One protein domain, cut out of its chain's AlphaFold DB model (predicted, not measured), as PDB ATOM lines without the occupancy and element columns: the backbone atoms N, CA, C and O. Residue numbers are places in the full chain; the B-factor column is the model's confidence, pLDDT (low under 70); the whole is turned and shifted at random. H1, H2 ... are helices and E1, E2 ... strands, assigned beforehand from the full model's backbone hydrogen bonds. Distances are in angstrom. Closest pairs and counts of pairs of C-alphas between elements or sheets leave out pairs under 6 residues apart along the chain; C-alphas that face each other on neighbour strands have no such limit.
ATOM      1  N   HIS A  22     193.237 143.622 149.420       52.91
ATOM      2  CA  HIS A  22     194.584 143.861 149.938       52.91
ATOM      3  C   HIS A  22     195.242 145.130 149.376       52.91
ATOM      4  O   HIS A  22     195.894 145.847 150.124       52.91
ATOM      5  N   GLY A  23     195.027 145.461 148.097       55.66
ATOM      6  CA  GLY A  23     195.557 146.705 147.527       55.66
ATOM      7  C   GLY A  23     194.882 147.955 148.100       55.66
ATOM      8  O   GLY A  23     195.508 149.007 148.169       55.66
ATOM      9  N   VAL A  24     193.624 147.834 148.542       59.12
ATOM     10  CA  VAL A  24     192.912 148.896 149.269       59.12
ATOM     11  C   VAL A  24     193.475 149.026 150.683       59.12
ATOM     12  O   VAL A  24     193.757 150.135 151.117       59.12
ATOM     13  N   LEU A  25     193.746 147.910 151.368       68.94
ATOM     14  CA  LEU A  25     194.381 147.926 152.691       68.94
ATOM     15  C   LEU A  25     195.777 148.564 152.664       68.94
ATOM     16  O   LEU A  25     196.106 149.318 153.578       68.94
ATOM     17  N   ASP A  26     196.572 148.337 151.616       77.06
ATOM     18  CA  ASP A  26     197.871 149.004 151.445       77.06
ATOM     19  C   ASP A  26     197.710 150.522 151.250       77.06
ATOM     20  O   ASP A  26     198.481 151.307 151.800       77.06
ATOM     21  N   VAL A  27     196.693 150.948 150.491       83.12
ATOM     22  CA  VAL A  27     196.361 152.371 150.304       83.12
ATOM     23  C   VAL A  27     195.980 153.019 151.630       83.12
ATOM     24  O   VAL A  27     196.597 154.018 151.997       83.12
ATOM     25  N   GLU A  28     195.033 152.441 152.365       85.19
ATOM     26  CA  GLU A  28     194.601 152.975 153.661       85.19
ATOM     27  C   GLU A  28     195.752 153.002 154.668       85.19
ATOM     28  O   GLU A  28     195.958 153.996 155.362       85.19
ATOM     29  N   THR A  29     196.578 151.953 154.688       88.44
ATOM     30  CA  THR A  29     197.765 151.886 155.549       88.44
ATOM     31  C   THR A  29     198.753 153.007 155.220       88.44
ATOM     32  O   THR A  29     199.271 153.664 156.123       88.44
ATOM     33  N   ALA A  30     199.011 153.266 153.935       89.31
ATOM     34  CA  ALA A  30     199.895 154.352 153.521       89.31
ATOM     35  C   ALA A  30     199.327 155.735 153.841       89.31
ATOM     36  O   ALA A  30     200.084 156.616 154.246       89.31
ATOM     37  N   LEU A  31     198.018 155.929 153.666       89.44
ATOM     38  CA  LEU A  31     197.346 157.181 154.004       89.44
ATOM     39  C   LEU A  31     197.387 157.434 155.514       89.44
ATOM     40  O   LEU A  31     197.791 158.518 155.922       89.44
ATOM     41  N   ALA A  32     197.082 156.427 156.337       91.75
ATOM     42  CA  ALA A  32     197.174 156.519 157.793       91.75
ATOM     43  C   ALA A  32     198.607 156.815 158.270       91.75
ATOM     44  O   ALA A  32     198.820 157.643 159.159       91.75
ATOM     45  N   ALA A  33     199.610 156.185 157.652       93.75
ATOM     46  CA  ALA A  33     201.012 156.447 157.964       93.75
ATOM     47  C   ALA A  33     201.455 157.863 157.551       93.75
ATOM     48  O   ALA A  33     202.196 158.533 158.274       93.75
ATOM     49  N   ALA A  34     200.970 158.358 156.412       92.88
ATOM     50  CA  ALA A  34     201.250 159.717 155.971       92.88
ATOM     51  C   ALA A  34     200.526 160.779 156.810       92.88
ATOM     52  O   ALA A  34     201.128 161.812 157.091       92.88
ATOM     53  N   ASP A  35     199.296 160.518 157.259       93.50
ATOM     54  CA  ASP A  35     198.579 161.370 158.220       93.50
ATOM     55  C   ASP A  35     199.318 161.411 159.563       93.50
ATOM     56  O   ASP A  35     199.559 162.481 160.114       93.50
ATOM     57  N   THR A  36     199.797 160.258 160.044       95.56
ATOM     58  CA  THR A  36     200.651 160.178 161.242       95.56
ATOM     59  C   THR A  36     201.894 161.056 161.089       95.56
ATOM     60  O   THR A  36     202.238 161.827 161.985       95.56
ATOM     61  N   ALA A  37     202.559 160.975 159.934       96.00
ATOM     62  CA  ALA A  37     203.722 161.794 159.630       96.00
ATOM     63  C   ALA A  37     203.390 163.290 159.522       96.00
ATOM     64  O   ALA A  37     204.166 164.113 160.005       96.00
ATOM     65  N   ALA A  38     202.241 163.646 158.940       95.19
ATOM     66  CA  ALA A  38     201.768 165.024 158.859       95.19
ATOM     67  C   ALA A  38     201.493 165.613 160.244       95.19
ATOM     68  O   ALA A  38     202.101 166.617 160.602       95.19
ATOM     69  N   ARG A  39     200.703 164.920 161.071       95.56
ATOM     70  CA  ARG A  39     200.434 165.333 162.455       95.56
ATOM     71  C   ARG A  39     201.714 165.488 163.263       95.56
ATOM     72  O   ARG A  39     201.822 166.423 164.049       95.56
ATOM     73  N   LEU A  40     202.677 164.579 163.086       96.69
ATOM     74  CA  LEU A  40     203.960 164.678 163.774       96.69
ATOM     75  C   LEU A  40     204.752 165.909 163.314       96.69
ATOM     76  O   LEU A  40     205.293 166.610 164.163       96.69
ATOM     77  N   ARG A  41     204.790 166.218 162.009       95.62
ATOM     78  CA  ARG A  41     205.423 167.454 161.513       95.62
ATOM     79  C   ARG A  41     204.795 168.704 162.122       95.62
ATOM     80  O   ARG A  41     205.535 169.568 162.579       95.62
ATOM     81  N   ASP A  42     203.467 168.791 162.135       95.81
ATOM     82  CA  ASP A  42     202.753 169.971 162.636       95.81
ATOM     83  C   ASP A  42     203.023 170.182 164.130       95.81
ATOM     84  O   ASP A  42     203.306 171.287 164.587       95.81
ATOM     85  N   ARG A  43     203.027 169.086 164.889       96.06
ATOM     86  CA  ARG A  43     203.370 169.067 166.313       96.06
ATOM     87  C   ARG A  43     204.814 169.466 166.587       96.06
ATOM     88  O   ARG A  43     205.070 170.279 167.468       96.06
ATOM     89  N   MET A  44     205.755 168.941 165.807       96.06
ATOM     90  CA  MET A  44     207.160 169.341 165.888       96.06
ATOM     91  C   MET A  44     207.333 170.833 165.590       96.06
ATOM     92  O   MET A  44     208.100 171.500 166.275       96.06
ATOM     93  N   ALA A  45     206.605 171.370 164.606       95.38
ATOM     94  CA  ALA A  45     206.610 172.802 164.304       95.38
ATOM     95  C   ALA A  45     206.020 173.645 165.450       95.38
ATOM     96  O   ALA A  45     206.458 174.771 165.665       95.38
ATOM     97  N   ALA A  46     205.081 173.087 166.221       96.62
ATOM     98  CA  ALA A  46     204.561 173.680 167.452       96.62
ATOM     99  C   ALA A  46     205.496 173.511 168.674       96.62
ATOM    100  O   ALA A  46     205.150 173.951 169.770       96.62
ATOM    101  N   GLY A  47     206.672 172.894 168.505       96.50
ATOM    102  CA  GLY A  47     207.673 172.714 169.561       96.50
ATOM    103  C   GLY A  47     207.548 171.417 170.366       96.50
ATOM    104  O   GLY A  47     208.218 171.283 171.389       96.50
ATOM    105  N   GLU A  48     206.722 170.459 169.929       96.50
ATOM    106  CA  GLU A  48     206.598 169.157 170.594       96.50
ATOM    107  C   GLU A  48     207.915 168.372 170.517       96.50
ATOM    108  O   GLU A  48     208.491 168.171 169.440       96.50
ATOM    109  N   LYS A  49     208.388 167.902 171.675       98.06
ATOM    110  CA  LYS A  49     209.618 167.125 171.809       98.06
ATOM    111  C   LYS A  49     209.372 165.645 171.574       98.06
ATOM    112  O   LYS A  49     208.267 165.118 171.737       98.06
ATOM    113  N   ILE A  50     210.439 164.953 171.188       97.81
ATOM    114  CA  ILE A  50     210.418 163.537 170.837       97.81
ATOM    115  C   ILE A  50     211.542 162.821 171.584       97.81
ATOM    116  O   ILE A  50     212.670 163.300 171.657       97.81
ATOM    117  N   SER A  51     211.247 161.636 172.112       97.75
ATOM    118  CA  SER A  51     212.229 160.745 172.726       97.75
ATOM    119  C   SER A  51     212.162 159.332 172.149       97.75
ATOM    120  O   SER A  51     211.233 158.966 171.420       97.75
ATOM    121  N   GLY A  52     213.149 158.511 172.509       96.06
ATOM    122  CA  GLY A  52     213.203 157.089 172.183       96.06
ATOM    123  C   GLY A  52     214.219 156.732 171.093       96.06
ATOM    124  O   GLY A  52     214.728 157.601 170.383       96.06
ATOM    125  N   PRO A  53     214.521 155.432 170.933       96.25
ATOM    126  CA  PRO A  53     215.564 154.945 170.023       96.25
ATOM    127  C   PRO A  53     215.294 155.273 168.550       96.25
ATOM    128  O   PRO A  53     216.217 155.315 167.734       96.25
ATOM    129  N   ALA A  54     214.032 155.503 168.188       96.81
ATOM    130  CA  ALA A  54     213.641 155.840 166.832       96.81
ATOM    131  C   ALA A  54     213.359 157.332 166.616       96.81
ATOM    132  O   ALA A  54     212.925 157.685 165.523       96.81
ATOM    133  N   ALA A  55     213.616 158.205 167.598       96.94
ATOM    134  CA  ALA A  55     213.260 159.626 167.538       96.94
ATOM    135  C   ALA A  55     213.780 160.319 166.266       96.94
ATOM    136  O   ALA A  55     212.997 160.890 165.513       96.94
ATOM    137  N   ARG A  56     215.075 160.170 165.949       96.25
ATOM    138  CA  ARG A  56     215.665 160.730 164.717       96.25
ATOM    139  C   ARG A  56     214.998 160.200 163.447       96.25
ATOM    140  O   ARG A  56     214.708 160.959 162.532       96.25
ATOM    141  N   ARG A  57     214.691 158.898 163.394       96.25
ATOM    142  CA  ARG A  57     213.978 158.309 162.247       96.25
ATOM    143  C   ARG A  57     212.543 158.806 162.151       96.25
ATOM    144  O   ARG A  57     212.060 159.005 161.044       96.25
ATOM    145  N   ALA A  58     211.880 159.037 163.281       96.56
ATOM    146  CA  ALA A  58     210.558 159.642 163.312       96.56
ATOM    147  C   ALA A  58     210.595 161.071 162.749       96.56
ATOM    148  O   ALA A  58     209.786 161.396 161.887       96.56
ATOM    149  N   VAL A  59     211.588 161.882 163.131       96.69
ATOM    150  CA  VAL A  59     211.816 163.224 162.566       96.69
ATOM    151  C   VAL A  59     212.073 163.167 161.054       96.69
ATOM    152  O   VAL A  59     211.433 163.887 160.281       96.69
ATOM    153  N   THR A  60     212.954 162.278 160.597       95.94
ATOM    154  CA  THR A  60     213.240 162.100 159.164       95.94
ATOM    155  C   THR A  60     212.017 161.601 158.393       95.94
ATOM    156  O   THR A  60     211.689 162.126 157.333       95.94
ATOM    157  N   GLY A  61     211.298 160.617 158.933       94.50
ATOM    158  CA  GLY A  61     210.081 160.075 158.337       94.50
ATOM    159  C   GLY A  61     208.975 161.122 158.240       94.50
ATOM    160  O   GLY A  61     208.336 161.238 157.197       94.50
ATOM    161  N   ALA A  62     208.812 161.943 159.280       95.62
ATOM    162  CA  ALA A  62     207.873 163.054 159.293       95.62
ATOM    163  C   ALA A  62     208.225 164.063 158.197       95.62
ATOM    164  O   ALA A  62     207.392 164.361 157.349       95.62
ATOM    165  N   THR A  63     209.470 164.537 158.144       93.75
ATOM    166  CA  THR A  63     209.897 165.555 157.167       93.75
ATOM    167  C   THR A  63     209.865 165.069 155.713       93.75
ATOM    168  O   THR A  63     209.558 165.853 154.821       93.75
ATOM    169  N   GLN A  64     210.131 163.783 155.455       92.19
ATOM    170  CA  GLN A  64     210.201 163.213 154.100       92.19
ATOM    171  C   GLN A  64     208.907 162.527 153.626       92.19
ATOM    172  O   GLN A  64     208.859 161.986 152.508       92.19
ATOM    173  N   ALA A  65     207.870 162.471 154.466       89.06
ATOM    174  CA  ALA A  65     206.614 161.830 154.103       89.06
ATOM    175  C   ALA A  65     205.860 162.639 153.032       89.06
ATOM    176  O   ALA A  65     205.774 163.864 153.126       89.06
ATOM    177  N   PRO A  66     205.286 161.966 152.021       85.06
ATOM    178  CA  PRO A  66     204.503 162.624 150.982       85.06
ATOM    179  C   PRO A  66     203.220 163.254 151.547       85.06
ATOM    180  O   PRO A  66     202.626 162.744 152.493       85.06
ATOM    181  N   HIS A  67     202.758 164.326 150.903       80.12
ATOM    182  CA  HIS A  67     201.425 164.892 151.122       80.12
ATOM    183  C   HIS A  67     200.432 164.269 150.131       80.12
ATOM    184  O   HIS A  67     200.675 164.278 148.916       80.12
ATOM    185  N   PHE A  68     199.327 163.719 150.642       72.56
ATOM    186  CA  PHE A  68     198.291 163.053 149.838       72.56
ATOM    187  C   PHE A  68     196.984 163.860 149.690       72.56
ATOM    188  O   PHE A  68     196.080 163.412 148.991       72.56
ATOM    189  N   GLU A  69     196.890 165.054 150.278       64.75
ATOM    190  CA  GLU A  69     195.678 165.885 150.282       64.75
ATOM    191  C   GLU A  69     195.223 166.321 148.877       64.75
ATOM    192  O   GLU A  69     196.027 166.752 148.047       64.75
ATOM    193  N   GLY A  70     193.912 166.218 148.617       61.50
ATOM    194  CA  GLY A  70     193.231 166.857 147.481       61.50
ATOM    195  C   GLY A  70     193.604 166.358 146.081       61.50
ATOM    196  O   GLY A  70     193.234 166.987 145.090       61.50
ATOM    197  N   ARG A  71     194.350 165.255 145.951       61.78
ATOM    198  CA  ARG A  71     194.822 164.771 144.644       61.78
ATOM    199  C   ARG A  71     193.830 163.806 144.002       61.78
ATOM    200  O   ARG A  71     193.446 162.806 144.600       61.78
ATOM    201  N   ILE A  72     193.509 164.062 142.732       61.53
ATOM    202  CA  ILE A  72     192.920 163.069 141.820       61.53
ATOM    203  C   ILE A  72     193.780 161.810 141.915       61.53
ATOM    204  O   ILE A  72     194.995 161.922 141.778       61.53
ATOM    205  N   VAL A  73     193.183 160.642 142.160       69.81
ATOM    206  CA  VAL A  73     193.893 159.358 142.266       69.81
ATOM    207  C   VAL A  73     194.360 158.948 140.865       69.81
ATOM    208  O   VAL A  73     193.548 158.447 140.084       69.81
ATOM    209  N   PRO A  74     195.638 159.155 140.474       73.00
ATOM    210  CA  PRO A  74     196.081 158.709 139.163       73.00
ATOM    211  C   PRO A  74     196.131 157.179 139.131       73.00
ATOM    212  O   PRO A  74     196.338 156.528 140.155       73.00
ATOM    213  N   SER A  75     196.122 156.592 137.935       76.00
ATOM    214  CA  SER A  75     196.369 155.151 137.738       76.00
ATOM    215  C   SER A  75     197.697 154.657 138.346       76.00
ATOM    216  O   SER A  75     197.897 153.463 138.559       76.00
ATOM    217  N   THR A  76     198.618 155.575 138.659       80.19
ATOM    218  CA  THR A  76     199.920 155.305 139.283       80.19
ATOM    219  C   THR A  76     199.905 155.339 140.815       80.19
ATOM    220  O   THR A  76     200.934 155.063 141.434       80.19
ATOM    221  N   PHE A  77     198.772 155.664 141.441       80.00
ATOM    222  CA  PHE A  77     198.663 155.900 142.881       80.00
ATOM    223  C   PHE A  77     199.041 154.678 143.721       80.00
ATOM    224  O   PHE A  77     199.914 154.783 144.578       80.00
ATOM    225  N   ALA A  78     198.493 153.503 143.397       79.56
ATOM    226  CA  ALA A  78     198.808 152.255 144.097       79.56
ATOM    227  C   ALA A  78     200.318 151.939 144.089       79.56
ATOM    228  O   ALA A  78     200.873 151.456 145.072       79.56
ATOM    229  N   ARG A  79     201.025 152.284 143.002       82.38
ATOM    230  CA  ARG A  79     202.485 152.126 142.920       82.38
ATOM    231  C   ARG A  79     203.225 153.113 143.827       82.38
ATOM    232  O   ARG A  79     204.226 152.735 144.426       82.38
ATOM    233  N   LYS A  80     202.751 154.359 143.937       84.12
ATOM    234  CA  LYS A  80     203.327 155.366 144.850       84.12
ATOM    235  C   LYS A  80     203.125 154.976 146.315       84.12
ATOM    236  O   LYS A  80     204.060 155.101 147.098       84.12
ATOM    237  N   VAL A  81     201.943 154.464 146.649       85.50
ATOM    238  CA  VAL A  81     201.591 153.901 147.963       85.50
ATOM    239  C   VAL A  81     202.530 152.756 148.336       85.50
ATOM    240  O   VAL A  81     203.203 152.827 149.361       85.50
ATOM    241  N   ALA A  82     202.669 151.754 147.462       85.00
ATOM    242  CA  ALA A  82     203.560 150.623 147.710       85.00
ATOM    243  C   ALA A  82     205.027 151.066 147.871       85.00
ATOM    244  O   ALA A  82     205.728 150.588 148.758       85.00
ATOM    245  N   ALA A  83     205.487 152.021 147.054       87.38
ATOM    246  CA  ALA A  83     206.836 152.574 147.162       87.38
ATOM    247  C   ALA A  83     207.058 153.377 148.456       87.38
ATOM    248  O   ALA A  83     208.168 153.384 148.982       87.38
ATOM    249  N   TYR A  84     206.027 154.054 148.969       89.44
ATOM    250  CA  TYR A  84     206.091 154.731 150.262       89.44
ATOM    251  C   TYR A  84     206.209 153.719 151.404       89.44
ATOM    252  O   TYR A  84     207.145 153.828 152.192       89.44
ATOM    253  N   LEU A  85     205.347 152.697 151.436       88.75
ATOM    254  CA  LEU A  85     205.376 151.644 152.459       88.75
ATOM    255  C   LEU A  85     206.663 150.805 152.439       88.75
ATOM    256  O   LEU A  85     207.091 150.299 153.469       88.75
ATOM    257  N   ALA A  86     207.320 150.687 151.284       88.19
ATOM    258  CA  ALA A  86     208.595 149.985 151.160       88.19
ATOM    259  C   ALA A  86     209.798 150.746 151.765       88.19
ATOM    260  O   ALA A  86     210.903 150.201 151.807       88.19
ATOM    261  N   ARG A  87     209.634 152.000 152.220       85.19
ATOM    262  CA  ARG A  87     210.727 152.784 152.824       85.19
ATOM    263  C   ARG A  87     211.080 152.242 154.209       85.19
ATOM    264  O   ARG A  87     210.418 152.544 155.200       85.19
ATOM    265  N   ASN A  88     212.173 151.495 154.294       81.81
ATOM    266  CA  ASN A  88     212.604 150.899 155.554       81.81
ATOM    267  C   ASN A  88     212.981 151.967 156.599       81.81
ATOM    268  O   ASN A  88     213.864 152.791 156.361       81.81
ATOM    269  N   GLY A  89     212.334 151.940 157.765       82.56
ATOM    270  CA  GLY A  89     212.649 152.799 158.908       82.56
ATOM    271  C   GLY A  89     212.067 154.211 158.872       82.56
ATOM    272  O   GLY A  89     212.166 154.894 159.887       82.56
ATOM    273  N   ASN A  90     211.452 154.636 157.762       87.62
ATOM    274  CA  ASN A  90     211.004 156.023 157.557       87.62
ATOM    275  C   ASN A  90     209.481 156.163 157.389       87.62
ATOM    276  O   ASN A  90     208.984 157.269 157.185       87.62
ATOM    277  N   VAL A  91     208.738 155.056 157.451       94.19
ATOM    278  CA  VAL A  91     207.271 155.065 157.501       94.19
ATOM    279  C   VAL A  91     206.844 155.037 158.962       94.19
ATOM    280  O   VAL A  91     207.350 154.230 159.747       94.19
ATOM    281  N   LEU A  92     205.948 155.951 159.324       96.00
ATOM    282  CA  LEU A  92     205.518 156.150 160.699       96.00
ATOM    283  C   LEU A  92     204.147 155.527 160.901       96.00
ATOM    284  O   LEU A  92     203.210 155.851 160.183       96.00
ATOM    285  N   PHE A  93     204.043 154.656 161.893       95.88
ATOM    286  CA  PHE A  93     202.795 154.012 162.270       95.88
ATOM    287  C   PHE A  93     202.431 154.443 163.678       95.88
ATOM    288  O   PHE A  93     203.220 154.254 164.605       95.88
ATOM    289  N   ASP A  94     201.252 155.023 163.847       95.31
ATOM    290  CA  ASP A  94     200.750 155.346 165.172       95.31
ATOM    291  C   ASP A  94     200.278 154.079 165.897       95.31
ATOM    292  O   ASP A  94     199.645 153.210 165.296       95.31
ATOM    293  N   ASN A  95     200.588 153.966 167.187       95.38
ATOM    294  CA  ASN A  95     200.023 152.937 168.051       95.38
ATOM    295  C   ASN A  95     199.376 153.612 169.272       95.38
ATOM    296  O   ASN A  95     200.083 153.922 170.241       95.38
ATOM    297  N   PRO A  96     198.054 153.859 169.234       92.31
ATOM    298  CA  PRO A  96     197.354 154.518 170.329       92.31
ATOM    299  C   PRO A  96     197.331 153.663 171.602       92.31
ATOM    300  O   PRO A  96     197.466 154.218 172.687       92.31
ATOM    301  N   ASP A  97     197.261 152.334 171.496       91.88
ATOM    302  CA  ASP A  97     197.212 151.442 172.664       91.88
ATOM    303  C   ASP A  97     198.551 151.398 173.415       91.88
ATOM    304  O   ASP A  97     198.594 151.360 174.646       91.88
ATOM    305  N   ALA A  98     199.666 151.440 172.678       94.31
ATOM    306  CA  ALA A  98     201.013 151.504 173.249       94.31
ATOM    307  C   ALA A  98     201.501 152.945 173.515       94.31
ATOM    308  O   ALA A  98     202.609 153.142 174.036       94.31
ATOM    309  N   LEU A  99     200.690 153.950 173.156       96.62
ATOM    310  CA  LEU A  99     200.971 155.378 173.312       96.62
ATOM    311  C   LEU A  99     202.364 155.755 172.779       96.62
ATOM    312  O   LEU A  99     203.215 156.289 173.501       96.62
ATOM    313  N   LEU A 100     202.627 155.403 171.518       96.44
ATOM    314  CA  LEU A 100     203.887 155.668 170.821       96.44
ATOM    315  C   LEU A 100     203.697 155.726 169.302       96.44
ATOM    316  O   LEU A 100     202.723 155.210 168.765       96.44
ATOM    317  N   ILE A 101     204.681 156.300 168.615       96.88
ATOM    318  CA  ILE A 101     204.825 156.238 167.161       96.88
ATOM    319  C   ILE A 101     205.925 155.222 166.839       96.88
ATOM    320  O   ILE A 101     207.011 155.247 167.420       96.88
ATOM    321  N   CYS A 102     205.657 154.316 165.908       96.75
ATOM    322  CA  CYS A 102     206.602 153.324 165.419       96.75
ATOM    323  C   CYS A 102     207.222 153.804 164.101       96.75
ATOM    324  O   CYS A 102     206.549 153.817 163.069       96.75
ATOM    325  N   ALA A 103     208.510 154.160 164.110       96.31
ATOM    326  CA  ALA A 103     209.277 154.334 162.874       96.31
ATOM    327  C   ALA A 103     209.791 152.957 162.434       96.31
ATOM    328  O   ALA A 103     210.873 152.504 162.839       96.31
ATOM    329  N   PHE A 104     208.934 152.248 161.698       95.06
ATOM    330  CA  PHE A 104     209.047 150.808 161.505       95.06
ATOM    331  C   PHE A 104     210.272 150.442 160.670       95.06
ATOM    332  O   PHE A 104     210.358 150.738 159.480       95.06
ATOM    333  N   LYS A 105     211.212 149.750 161.315       93.75
ATOM    334  CA  LYS A 105     212.334 149.064 160.684       93.75
ATOM    335  C   LYS A 105     212.246 147.590 161.049       93.75
ATOM    336  O   LYS A 105     212.337 147.241 162.229       93.75
ATOM    337  N   ARG A 106     212.037 146.730 160.055       92.19
ATOM    338  CA  ARG A 106     211.742 145.305 160.269       92.19
ATOM    339  C   ARG A 106     212.855 144.600 161.046       92.19
ATOM    340  O   ARG A 106     212.567 143.815 161.939       92.19
ATOM    341  N   GLU A 107     214.112 144.936 160.764       90.62
ATOM    342  CA  GLU A 107     215.289 144.292 161.369       90.62
ATOM    343  C   GLU A 107     215.430 144.557 162.876       90.62
ATOM    344  O   GLU A 107     216.115 143.814 163.569       90.62
ATOM    345  N   THR A 108     214.806 145.621 163.386       92.44
ATOM    346  CA  THR A 108     214.860 146.026 164.804       92.44
ATOM    347  C   THR A 108     213.497 145.942 165.492       92.44
ATOM    348  O   THR A 108     213.334 146.396 166.629       92.44
ATOM    349  N   ALA A 109     212.496 145.397 164.799       94.00
ATOM    350  CA  ALA A 109     211.153 145.228 165.322       94.00
ATOM    351  C   ALA A 109     211.099 144.021 166.266       94.00
ATOM    352  O   ALA A 109     211.492 142.921 165.896       94.00
ATOM    353  N   LEU A 110     210.559 144.226 167.470       96.06
ATOM    354  CA  LEU A 110     210.336 143.152 168.446       96.06
ATOM    355  C   LEU A 110     208.923 142.553 168.367       96.06
ATOM    356  O   LEU A 110     208.612 141.652 169.130       96.06
ATOM    357  N   CYS A 111     208.074 143.059 167.470       92.69
ATOM    358  CA  CYS A 111     206.694 142.606 167.264       92.69
ATOM    359  C   CYS A 111     206.582 141.462 166.239       92.69
ATOM    360  O   CYS A 111     205.583 141.375 165.529       92.69
ATOM    361  N   GLU A 112     207.664 140.700 166.051       88.06
ATOM    362  CA  GLU A 112     207.746 139.539 165.148       88.06
ATOM    363  C   GLU A 112     207.084 139.751 163.767       88.06
ATOM    364  O   GLU A 112     206.167 139.022 163.379       88.06
ATOM    365  N   PRO A 113     207.495 140.779 162.995       87.38
ATOM    366  CA  PRO A 113     206.884 141.035 161.698       87.38
ATOM    367  C   PRO A 113     207.148 139.888 160.711       87.38
ATOM    368  O   PRO A 113     208.217 139.274 160.713       87.38
ATOM    369  N   ALA A 114     206.206 139.657 159.791       87.00
ATOM    370  CA  ALA A 114     206.395 138.706 158.697       87.00
ATOM    371  C   ALA A 114     207.645 139.056 157.844       87.00
ATOM    372  O   ALA A 114     208.028 140.229 157.763       87.00
ATOM    373  N   PRO A 115     208.276 138.082 157.152       82.56
ATOM    374  CA  PRO A 115     209.566 138.273 156.475       82.56
ATOM    375  C   PRO A 115     209.635 139.441 155.480       82.56
ATOM    376  O   PRO A 115     210.701 140.027 155.303       82.56
ATOM    377  N   ASN A 116     208.508 139.804 154.867       83.62
ATOM    378  CA  ASN A 116     208.355 140.889 153.898       83.62
ATOM    379  C   ASN A 116     207.350 141.962 154.356       83.62
ATOM    380  O   ASN A 116     206.782 142.664 153.519       83.62
ATOM    381  N   ALA A 117     207.091 142.063 155.663       86.19
ATOM    382  CA  ALA A 117     206.150 143.035 156.193       86.19
ATOM    383  C   ALA A 117     206.628 144.466 155.917       86.19
ATOM    384  O   ALA A 117     207.770 144.825 156.209       86.19
ATOM    385  N   THR A 118     205.725 145.282 155.385       87.81
ATOM    386  CA  THR A 118     205.900 146.726 155.182       87.81
ATOM    387  C   THR A 118     205.269 147.549 156.308       87.81
ATOM    388  O   THR A 118     205.386 148.771 156.320       87.81
ATOM    389  N   SER A 119     204.626 146.886 157.271       89.88
ATOM    390  CA  SER A 119     203.997 147.481 158.447       89.88
ATOM    391  C   SER A 119     204.282 146.651 159.706       89.88
ATOM    392  O   SER A 119     204.562 145.449 159.615       89.88
ATOM    393  N   PRO A 120     204.246 147.272 160.899       92.25
ATOM    394  CA  PRO A 120     204.398 146.560 162.160       92.25
ATOM    395  C   PRO A 120     203.157 145.724 162.489       92.25
ATOM    396  O   PRO A 120     202.031 146.096 162.162       92.25
ATOM    397  N   ASN A 121     203.355 144.655 163.259       91.06
ATOM    398  CA  ASN A 121     202.266 144.034 164.002       91.06
ATOM    399  C   ASN A 121     201.983 144.875 165.258       91.06
ATOM    400  O   ASN A 121     202.638 144.720 166.288       91.06
ATOM    401  N   VAL A 122     201.038 145.811 165.157       87.12
ATOM    402  CA  VAL A 122     200.727 146.763 166.242       87.12
ATOM    403  C   VAL A 122     200.199 146.090 167.513       87.12
ATOM    404  O   VAL A 122     200.405 146.622 168.602       87.12
ATOM    405  N   LEU A 123     199.579 144.912 167.381       88.44
ATOM    406  CA  LEU A 123     198.995 144.160 168.495       88.44
ATOM    407  C   LEU A 123     200.051 143.462 169.359       88.44
ATOM    408  O   LEU A 123     199.809 143.215 170.536       88.44
ATOM    409  N   ASP A 124     201.228 143.177 168.798       92.06
ATOM    410  CA  ASP A 124     202.354 142.571 169.520       92.06
ATOM    411  C   ASP A 124     203.456 143.603 169.810       92.06
ATOM    412  O   ASP A 124     204.657 143.341 169.727       92.06
ATOM    413  N   CYS A 125     203.064 144.841 170.116       93.38
ATOM    414  CA  CYS A 125     204.020 145.884 170.456       93.38
ATOM    415  C   CYS A 125     204.729 145.563 171.783       93.38
ATOM    416  O   CYS A 125     204.105 145.469 172.841       93.38
ATOM    417  N   ARG A 126     206.060 145.424 171.738       92.94
ATOM    418  CA  ARG A 126     206.891 145.125 172.913       92.94
ATOM    419  C   ARG A 126     207.605 146.368 173.434       92.94
ATOM    420  O   ARG A 126     208.196 147.137 172.671       92.94
ATOM    421  N   ALA A 127     207.612 146.519 174.758       87.50
ATOM    422  CA  ALA A 127     208.417 147.529 175.432       87.50
ATOM    423  C   ALA A 127     209.911 147.335 175.115       87.50
ATOM    424  O   ALA A 127     210.394 146.213 174.992       87.50
ATOM    425  N   GLY A 128     210.641 148.439 174.976       90.50
ATOM    426  CA  GLY A 128     212.065 148.435 174.619       90.50
ATOM    427  C   GLY A 128     212.368 148.241 173.126       90.50
ATOM    428  O   GLY A 128     213.536 148.219 172.755       90.50
ATOM    429  N   CYS A 129     211.361 148.144 172.249       95.69
ATOM    430  CA  CYS A 129     211.598 148.022 170.810       95.69
ATOM    431  C   CYS A 129     212.370 149.227 170.231       95.69
ATOM    432  O   CYS A 129     212.024 150.389 170.457       95.69
ATOM    433  N   GLY A 130     213.381 148.951 169.397       95.81
ATOM    434  CA  GLY A 130     214.218 149.970 168.747       95.81
ATOM    435  C   GLY A 130     213.482 150.883 167.758       95.81
ATOM    436  O   GLY A 130     214.067 151.850 167.265       95.81
ATOM    437  N   ASN A 131     212.211 150.594 167.459       96.56
ATOM    438  CA  ASN A 131     211.359 151.366 166.549       96.56
ATOM    439  C   ASN A 131     210.470 152.393 167.253       96.56
ATOM    440  O   ASN A 131     209.776 153.150 166.579       96.56
ATOM    441  N   MET A 132     210.488 152.436 168.584       96.81
ATOM    442  CA  MET A 132     209.633 153.336 169.348       96.81
ATOM    443  C   MET A 132     210.169 154.770 169.334       96.81
ATOM    444  O   MET A 132     211.335 155.023 169.652       96.81
ATOM    445  N   ALA A 133     209.279 155.705 169.033       97.06
ATOM    446  CA  ALA A 133     209.422 157.126 169.293       97.06
ATOM    447  C   ALA A 133     208.207 157.594 170.103       97.06
ATOM    448  O   ALA A 133     207.078 157.159 169.868       97.06
ATOM    449  N   ARG A 134     208.429 158.468 171.079       97.12
ATOM    450  CA  ARG A 134     207.369 159.008 171.931       97.12
ATOM    451  C   ARG A 134     207.412 160.523 171.901       97.12
ATOM    452  O   ARG A 134     208.495 161.090 171.949       97.12
ATOM    453  N   THR A 135     206.246 161.147 171.823       98.12
ATOM    454  CA  THR A 135     206.086 162.604 171.807       98.12
ATOM    455  C   THR A 135     205.551 163.102 173.153       98.12
ATOM    456  O   THR A 135     205.024 162.285 173.920       98.12
ATOM    457  N   ASP A 136     205.627 164.407 173.432       98.06
ATOM    458  CA  ASP A 136     205.092 164.981 174.682       98.06
ATOM    459  C   ASP A 136     203.607 164.645 174.876       98.06
ATOM    460  O   ASP A 136     203.192 164.236 175.961       98.06
ATOM    461  N   THR A 137     202.804 164.719 173.810       97.25
ATOM    462  CA  THR A 137     201.381 164.354 173.837       97.25
ATOM    463  C   THR A 137     201.196 162.909 174.286       97.25
ATOM    464  O   THR A 137     200.365 162.615 175.144       97.25
ATOM    465  N   ARG A 138     201.987 161.984 173.732       97.19
ATOM    466  CA  ARG A 138     201.934 160.569 174.117       97.19
ATOM    467  C   ARG A 138     202.403 160.361 175.555       97.19
ATOM    468  O   ARG A 138     201.869 159.499 176.246       97.19
ATOM    469  N   ALA A 139     203.371 161.145 176.020       97.56
ATOM    470  CA  ALA A 139     203.819 161.112 177.406       97.56
ATOM    471  C   ALA A 139     202.775 161.666 178.387       97.56
ATOM    472  O   ALA A 139     202.666 161.137 179.490       97.56
ATOM    473  N   SER A 140     201.981 162.667 177.997       98.00
ATOM    474  CA  SER A 140     200.818 163.106 178.780       98.00
ATOM    475  C   SER A 140     199.782 161.992 178.876       98.00
ATOM    476  O   SER A 140     199.427 161.586 179.976       98.00
ATOM    477  N   GLN A 141     199.416 161.398 177.737       98.06
ATOM    478  CA  GLN A 141     198.449 160.296 177.687       98.06
ATOM    479  C   GLN A 141     198.887 159.075 178.511       98.06
ATOM    480  O   GLN A 141     198.045 158.367 179.056       98.06
ATOM    481  N   LEU A 142     200.195 158.817 178.643       98.00
ATOM    482  CA  LEU A 142     200.706 157.779 179.545       98.00
ATOM    483  C   LEU A 142     200.373 158.063 181.014       98.00
ATOM    484  O   LEU A 142     200.094 157.122 181.755       98.00
ATOM    485  N   ARG A 143     200.446 159.330 181.441       98.19
ATOM    486  CA  ARG A 143     200.109 159.737 182.813       98.19
ATOM    487  C   ARG A 143     198.608 159.619 183.034       98.19
ATOM    488  O   ARG A 143     198.210 158.920 183.957       98.19
ATOM    489  N   ASP A 144     197.818 160.170 182.116       98.38
ATOM    490  CA  ASP A 144     196.353 160.110 182.169       98.38
ATOM    491  C   ASP A 144     195.881 158.650 182.262       98.38
ATOM    492  O   ASP A 144     195.128 158.269 183.159       98.38
ATOM    493  N   ARG A 145     196.433 157.777 181.408       98.19
ATOM    494  CA  ARG A 145     196.106 156.349 181.411       98.19
ATOM    495  C   ARG A 145     196.556 155.631 182.683       98.19
ATOM    496  O   ARG A 145     195.889 154.697 183.126       98.19
ATOM    497  N   ALA A 146     197.689 156.019 183.267       98.31
ATOM    498  CA  ALA A 146     198.138 155.459 184.537       98.31
ATOM    499  C   ALA A 146     197.175 155.813 185.678       98.31
ATOM    500  O   ALA A 146     196.875 154.955 186.508       98.31
ATOM    501  N   ASP A 147     196.668 157.043 185.691       98.38
ATOM    502  CA  ASP A 147     195.739 157.517 186.713       98.38
ATOM    503  C   ASP A 147     194.373 156.827 186.588       98.38
ATOM    504  O   ASP A 147     193.830 156.358 187.589       98.38
ATOM    505  N   GLU A 148     193.868 156.635 185.364       98.12
ATOM    506  CA  GLU A 148     192.679 155.806 185.105       98.12
ATOM    507  C   GLU A 148     192.846 154.368 185.622       98.12
ATOM    508  O   GLU A 148     191.945 153.801 186.246       98.12
ATOM    509  N   ILE A 149     194.005 153.747 185.368       98.12
ATOM    510  CA  ILE A 149     194.282 152.377 185.817       98.12
ATOM    511  C   ILE A 149     194.338 152.300 187.346       98.12
ATOM    512  O   ILE A 149     193.868 151.312 187.914       98.12
ATOM    513  N   ASP A 150     194.872 153.316 188.021       97.88
ATOM    514  CA  ASP A 150     194.914 153.349 189.483       97.88
ATOM    515  C   ASP A 150     193.530 153.533 190.111       97.88
ATOM    516  O   ASP A 150     193.236 152.884 191.119       97.88
ATOM    517  N   GLN A 151     192.650 154.328 189.494       97.88
ATOM    518  CA  GLN A 151     191.244 154.413 189.906       97.88
ATOM    519  C   GLN A 151     190.564 153.041 189.818       97.88
ATOM    520  O   GLN A 151     189.926 152.596 190.772       97.88
ATOM    521  N   LEU A 152     190.773 152.308 188.717       97.44
ATOM    522  CA  LEU A 152     190.274 150.935 188.584       97.44
ATOM    523  C   LEU A 152     190.897 149.997 189.629       97.44
ATOM    524  O   LEU A 152     190.212 149.151 190.203       97.44
ATOM    525  N   ALA A 153     192.192 150.153 189.913       97.75
ATOM    526  CA  ALA A 153     192.905 149.335 190.886       97.75
ATOM    527  C   ALA A 153     192.416 149.535 192.326       97.75
ATOM    528  O   ALA A 153     192.542 148.615 193.137       97.75
ATOM    529  N   ALA A 154     191.876 150.712 192.654       97.25
ATOM    530  CA  ALA A 154     191.302 151.007 193.966       97.25
ATOM    531  C   ALA A 154     190.034 150.186 194.254       97.25
ATOM    532  O   ALA A 154     189.762 149.863 195.408       97.25
ATOM    533  N   HIS A 155     189.298 149.803 193.208       97.38
ATOM    534  CA  HIS A 155     188.049 149.042 193.308       97.38
ATOM    535  C   HIS A 155     188.197 147.564 192.913       97.38
ATOM    536  O   HIS A 155     187.229 146.806 192.962       97.38
ATOM    537  N   ALA A 156     189.398 147.135 192.523       97.31
ATOM    538  CA  ALA A 156     189.672 145.764 192.122       97.31
ATOM    539  C   ALA A 156     190.073 144.875 193.321       97.31
ATOM    540  O   ALA A 156     190.735 145.347 194.250       97.31
ATOM    541  N   PRO A 157     189.779 143.559 193.284       97.88
ATOM    542  CA  PRO A 157     190.290 142.608 194.270       97.88
ATOM    543  C   PRO A 157     191.817 142.665 194.375       97.88
ATOM    544  O   PRO A 157     192.492 142.845 193.363       97.88
ATOM    545  N   MET A 158     192.367 142.443 195.572       95.06
ATOM    546  CA  MET A 158     193.779 142.700 195.906       95.06
ATOM    547  C   MET A 158     194.789 142.265 194.827       95.06
ATOM    548  O   MET A 158     195.612 143.070 194.398       95.06
ATOM    549  N   HIS A 159     194.730 141.017 194.348       97.38
ATOM    550  CA  HIS A 159     195.679 140.523 193.341       97.38
ATOM    551  C   HIS A 159     195.541 141.228 191.984       97.38
ATOM    552  O   HIS A 159     196.544 141.512 191.329       97.38
ATOM    553  N   ILE A 160     194.311 141.541 191.571       97.81
ATOM    554  CA  ILE A 160     194.044 142.292 190.342       97.81
ATOM    555  C   ILE A 160     194.478 143.748 190.519       97.81
ATOM    556  O   ILE A 160     195.208 144.263 189.674       97.81
ATOM    557  N   GLY A 161     194.130 144.377 191.645       98.19
ATOM    558  CA  GLY A 161     194.557 145.732 191.988       98.19
ATOM    559  C   GLY A 161     196.079 145.881 191.978       98.19
ATOM    560  O   GLY A 161     196.602 146.803 191.363       98.19
ATOM    561  N   ASN A 162     196.817 144.924 192.546       98.19
ATOM    562  CA  ASN A 162     198.284 144.938 192.521       98.19
ATOM    563  C   ASN A 162     198.849 144.864 191.092       98.19
ATOM    564  O   ASN A 162     199.786 145.592 190.762       98.19
ATOM    565  N   ARG A 163     198.266 144.028 190.220       98.00
ATOM    566  CA  ARG A 163     198.674 143.952 188.804       98.00
ATOM    567  C   ARG A 163     198.377 145.243 188.045       98.00
ATOM    568  O   ARG A 163     199.195 145.651 187.220       98.00
ATOM    569  N   LEU A 164     197.236 145.876 188.315       98.31
ATOM    570  CA  LEU A 164     196.855 147.153 187.713       98.31
ATOM    571  C   LEU A 164     197.809 148.272 188.148       98.31
ATOM    572  O   LEU A 164     198.391 148.920 187.284       98.31
ATOM    573  N   ARG A 165     198.100 148.408 189.448       98.38
ATOM    574  CA  ARG A 165     199.088 149.387 189.947       98.38
ATOM    575  C   ARG A 165     200.477 149.171 189.340       98.38
ATOM    576  O   ARG A 165     201.143 150.125 188.952       98.38
ATOM    577  N   ALA A 166     200.906 147.916 189.180       98.06
ATOM    578  CA  ALA A 166     202.164 147.599 188.499       98.06
ATOM    579  C   ALA A 166     202.145 147.953 186.997       98.06
ATOM    580  O   ALA A 166     203.192 148.204 186.397       98.06
ATOM    581  N   ASN A 167     200.975 147.963 186.351       97.12
ATOM    582  CA  ASN A 167     200.821 148.496 184.998       97.12
ATOM    583  C   ASN A 167     200.934 150.029 184.999       97.12
ATOM    584  O   ASN A 167     201.811 150.557 184.319       97.12
ATOM    585  N   ALA A 168     200.152 150.720 185.834       98.31
ATOM    586  CA  ALA A 168     200.191 152.177 185.966       98.31
ATOM    587  C   ALA A 168     201.611 152.695 186.259       98.31
ATOM    588  O   ALA A 168     202.092 153.615 185.598       98.31
ATOM    589  N   ALA A 169     202.340 152.042 187.170       98.31
ATOM    590  CA  ALA A 169     203.729 152.372 187.477       98.31
ATOM    591  C   ALA A 169     204.651 152.296 186.244       98.31
ATOM    592  O   ALA A 169     205.489 153.176 186.044       98.31
ATOM    593  N   ARG A 170     204.474 151.291 185.374       97.12
ATOM    594  CA  ARG A 170     205.247 151.170 184.123       97.12
ATOM    595  C   ARG A 170     204.931 152.298 183.140       97.12
ATOM    596  O   ARG A 170     205.855 152.813 182.512       97.12
ATOM    597  N   LEU A 171     203.666 152.708 183.027       97.50
ATOM    598  CA  LEU A 171     203.272 153.835 182.174       97.50
ATOM    599  C   LEU A 171     203.864 155.156 182.684       97.50
ATOM    600  O   LEU A 171     204.468 155.899 181.906       97.50
ATOM    601  N   ARG A 172     203.798 155.410 184.000       98.19
ATOM    602  CA  ARG A 172     204.434 156.586 184.619       98.19
ATOM    603  C   ARG A 172     205.936 156.601 184.393       98.19
ATOM    604  O   ARG A 172     206.478 157.632 184.004       98.19
ATOM    605  N   GLN A 173     206.601 155.460 184.563       97.88
ATOM    606  CA  GLN A 173     208.034 155.363 184.314       97.88
ATOM    607  C   GLN A 173     208.378 155.698 182.859       97.88
ATOM    608  O   GLN A 173     209.338 156.423 182.611       97.88
ATOM    609  N   ALA A 174     207.581 155.238 181.891       96.81
ATOM    610  CA  ALA A 174     207.779 155.591 180.488       96.81
ATOM    611  C   ALA A 174     207.607 157.102 180.226       96.81
ATOM    612  O   ALA A 174     208.357 157.666 179.425       96.81
ATOM    613  N   ALA A 175     206.677 157.769 180.918       97.94
ATOM    614  CA  ALA A 175     206.502 159.221 180.837       97.94
ATOM    615  C   ALA A 175     207.671 159.990 181.482       97.94
ATOM    616  O   ALA A 175     208.119 160.998 180.935       97.94
ATOM    617  N   VAL A 176     208.204 159.505 182.609       98.25
ATOM    618  CA  VAL A 176     209.406 160.062 183.259       98.25
ATOM    619  C   VAL A 176     210.624 159.925 182.348       98.25
ATOM    620  O   VAL A 176     211.330 160.903 182.115       98.25
ATOM    621  N   THR A 177     210.841 158.742 181.768       97.56
ATOM    622  CA  THR A 177     211.932 158.517 180.811       97.56
ATOM    623  C   THR A 177     211.821 159.450 179.612       97.56
ATOM    624  O   THR A 177     212.837 159.970 179.156       97.56
ATOM    625  N   HIS A 178     210.607 159.704 179.109       97.75
ATOM    626  CA  HIS A 178     210.403 160.695 178.056       97.75
ATOM    627  C   HIS A 178     210.830 162.091 178.515       97.75
ATOM    628  O   HIS A 178     211.704 162.668 177.884       97.75
ATOM    629  N   ALA A 179     210.326 162.584 179.648       97.50
ATOM    630  CA  ALA A 179     210.700 163.903 180.166       97.50
ATOM    631  C   ALA A 179     212.222 164.081 180.355       97.50
ATOM    632  O   ALA A 179     212.736 165.177 180.158       97.50
ATOM    633  N   ALA A 180     212.944 163.008 180.696       97.88
ATOM    634  CA  ALA A 180     214.394 163.031 180.885       97.88
ATOM    635  C   ALA A 180     215.218 162.979 179.584       97.88
ATOM    636  O   ALA A 180     216.397 163.313 179.608       97.88
ATOM    637  N   THR A 181     214.642 162.509 178.472       97.56
ATOM    638  CA  THR A 181     215.382 162.207 177.225       97.56
ATOM    639  C   THR A 181     214.773 162.835 175.973       97.56
ATOM    640  O   THR A 181     215.215 162.550 174.861       97.56
ATOM    641  N   ALA A 182     213.713 163.627 176.128       97.19
ATOM    642  CA  ALA A 182     213.014 164.257 175.024       97.19
ATOM    643  C   ALA A 182     213.804 165.451 174.489       97.19
ATOM    644  O   ALA A 182     214.169 166.361 175.232       97.19
ATOM    645  N   GLU A 183     213.994 165.452 173.177       97.81
ATOM    646  CA  GLU A 183     214.720 166.476 172.434       97.81
ATOM    647  C   GLU A 183     213.789 167.146 171.424       97.81
ATOM    648  O   GLU A 183     212.799 166.552 170.980       97.81
ATOM    649  N   THR A 184     214.090 168.388 171.043       96.94
ATOM    650  CA  THR A 184     213.333 169.058 169.978       96.94
ATOM    651  C   THR A 184     213.708 168.500 168.605       96.94
ATOM    652  O   THR A 184     214.740 167.847 168.416       96.94
ATOM    653  N   ALA A 185     212.868 168.777 167.609       93.31
ATOM    654  CA  ALA A 185     213.126 168.379 166.233       93.31
ATOM    655  C   ALA A 185     214.456 168.930 165.692       93.31
ATOM    656  O   ALA A 185     215.116 168.249 164.913       93.31
ATOM    657  N   GLU A 186     214.857 170.136 166.098       92.81
ATOM    658  CA  GLU A 186     216.096 170.792 165.663       92.81
ATOM    659  C   GLU A 186     217.338 170.021 166.108       92.81
ATOM    660  O   GLU A 186     218.279 169.903 165.333       92.81
ATOM    661  N   VAL A 187     217.323 169.465 167.322       94.19
ATOM    662  CA  VAL A 187     218.436 168.676 167.876       94.19
ATOM    663  C   VAL A 187     218.517 167.283 167.238       94.19
ATOM    664  O   VAL A 187     219.578 166.661 167.190       94.19
ATOM    665  N   LEU A 188     217.385 166.766 166.756       90.19
ATOM    666  CA  LEU A 188     217.260 165.415 166.203       90.19
ATOM    667  C   LEU A 188     217.480 165.321 164.683       90.19
ATOM    668  O   LEU A 188     217.517 164.196 164.172       90.19
TER     669      LEU A 188
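What this domain is: This is residues 22 to 188 of the 189 residues of an uncharacterized protein of Streptomyces sp. Root369 (UniProt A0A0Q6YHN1). A small, three-stranded antiparallel sheet, E1 E2 E3, forms the core; H1 and H2 cross over one face, and the long unnamed stretch 104 to 131 loops over the other. From this body the helical hairpin of H4 and H5 reaches away as a long arm, while H3 and the free-standing residues 70 to 76 lie toward the opposite end. The printed part has 167 residues with six named helices and three named strands, in the order H1 H2 H3 E1 E2 E3 H4 H5 H6, and is mostly helix. It is compact by its radius of gyration of the C-alphas, 17.4 A, yet elongated in outline, spanning 59 by 36 by 30 A.

How they stand to each other: Start at the sheet, a meander, each strand the antiparallel neighbour of the one before: E1, residues 92 to 95, E2, residues 100 to 103, and E3, residues 132 to 135. In the hairpin E1 and E2, look for N 93 and O 102, 2.9 A apart and within hydrogen-bond range; in the hairpin E2 and E3, for N 101 and O 133, 2.8 A. H1, residues 22 to 45, and H2, residues 55 to 64, are on the same face of the sheet, making two layers, helices on one face of a sheet. H1 has a height over the sheet of 8.6 A, and H2 one of 9.1 A; both run across the strands. With its residues 37 to 41 alone H1 touches H2, about perpendicular at 73 degrees, closest at the C-alphas of Ala 37 and Ala 62, 4.4 A. With its residues 23 to 30 alone it touches H3, residues 77 to 85, closest at the C-alphas of Ala 30 and Val 81, 5.8 A. H4, residues 136 to 155, and H5, residues 158 to 181, touch at a shallow tilt of 16 degrees, opposite ways, with the C-alphas of Ala 153 and Gly 161 closest at 4.1 A. Each only grazes the sheet, H4 with residues 137 to 142 and H5 with residues 174 to 179. H6, residues 185 to 188, touches H2, closest at the C-alphas of Leu 188 and Arg 56, 5.2 A. Every O i to N i+4 pair is within hydrogen-bond range in H1, H2, H3 and H5, and 15 of 16 are in H4; H6 is too short for such a pair.

Where its parts are: Find C-alpha 92 at (205.518, 156.150, 160.699), where E1 begins. H1 starts at C-alpha 22, (194.584, 143.861, 149.938), and runs 34.5 A; H4 covers 29.9 A and H5 34.6 A. H6 ends at C-alpha 188, (217.260, 165.415, 166.203).

The domain as a whole: The two C-alphas farthest apart, those of Ser 75 and Met 158, are 59.5 A apart. The printed part has no cut. The links H2 to H3 and E2 to E3 are long. Residues 22 to 25 and 69 to 73 have pLDDT under 70.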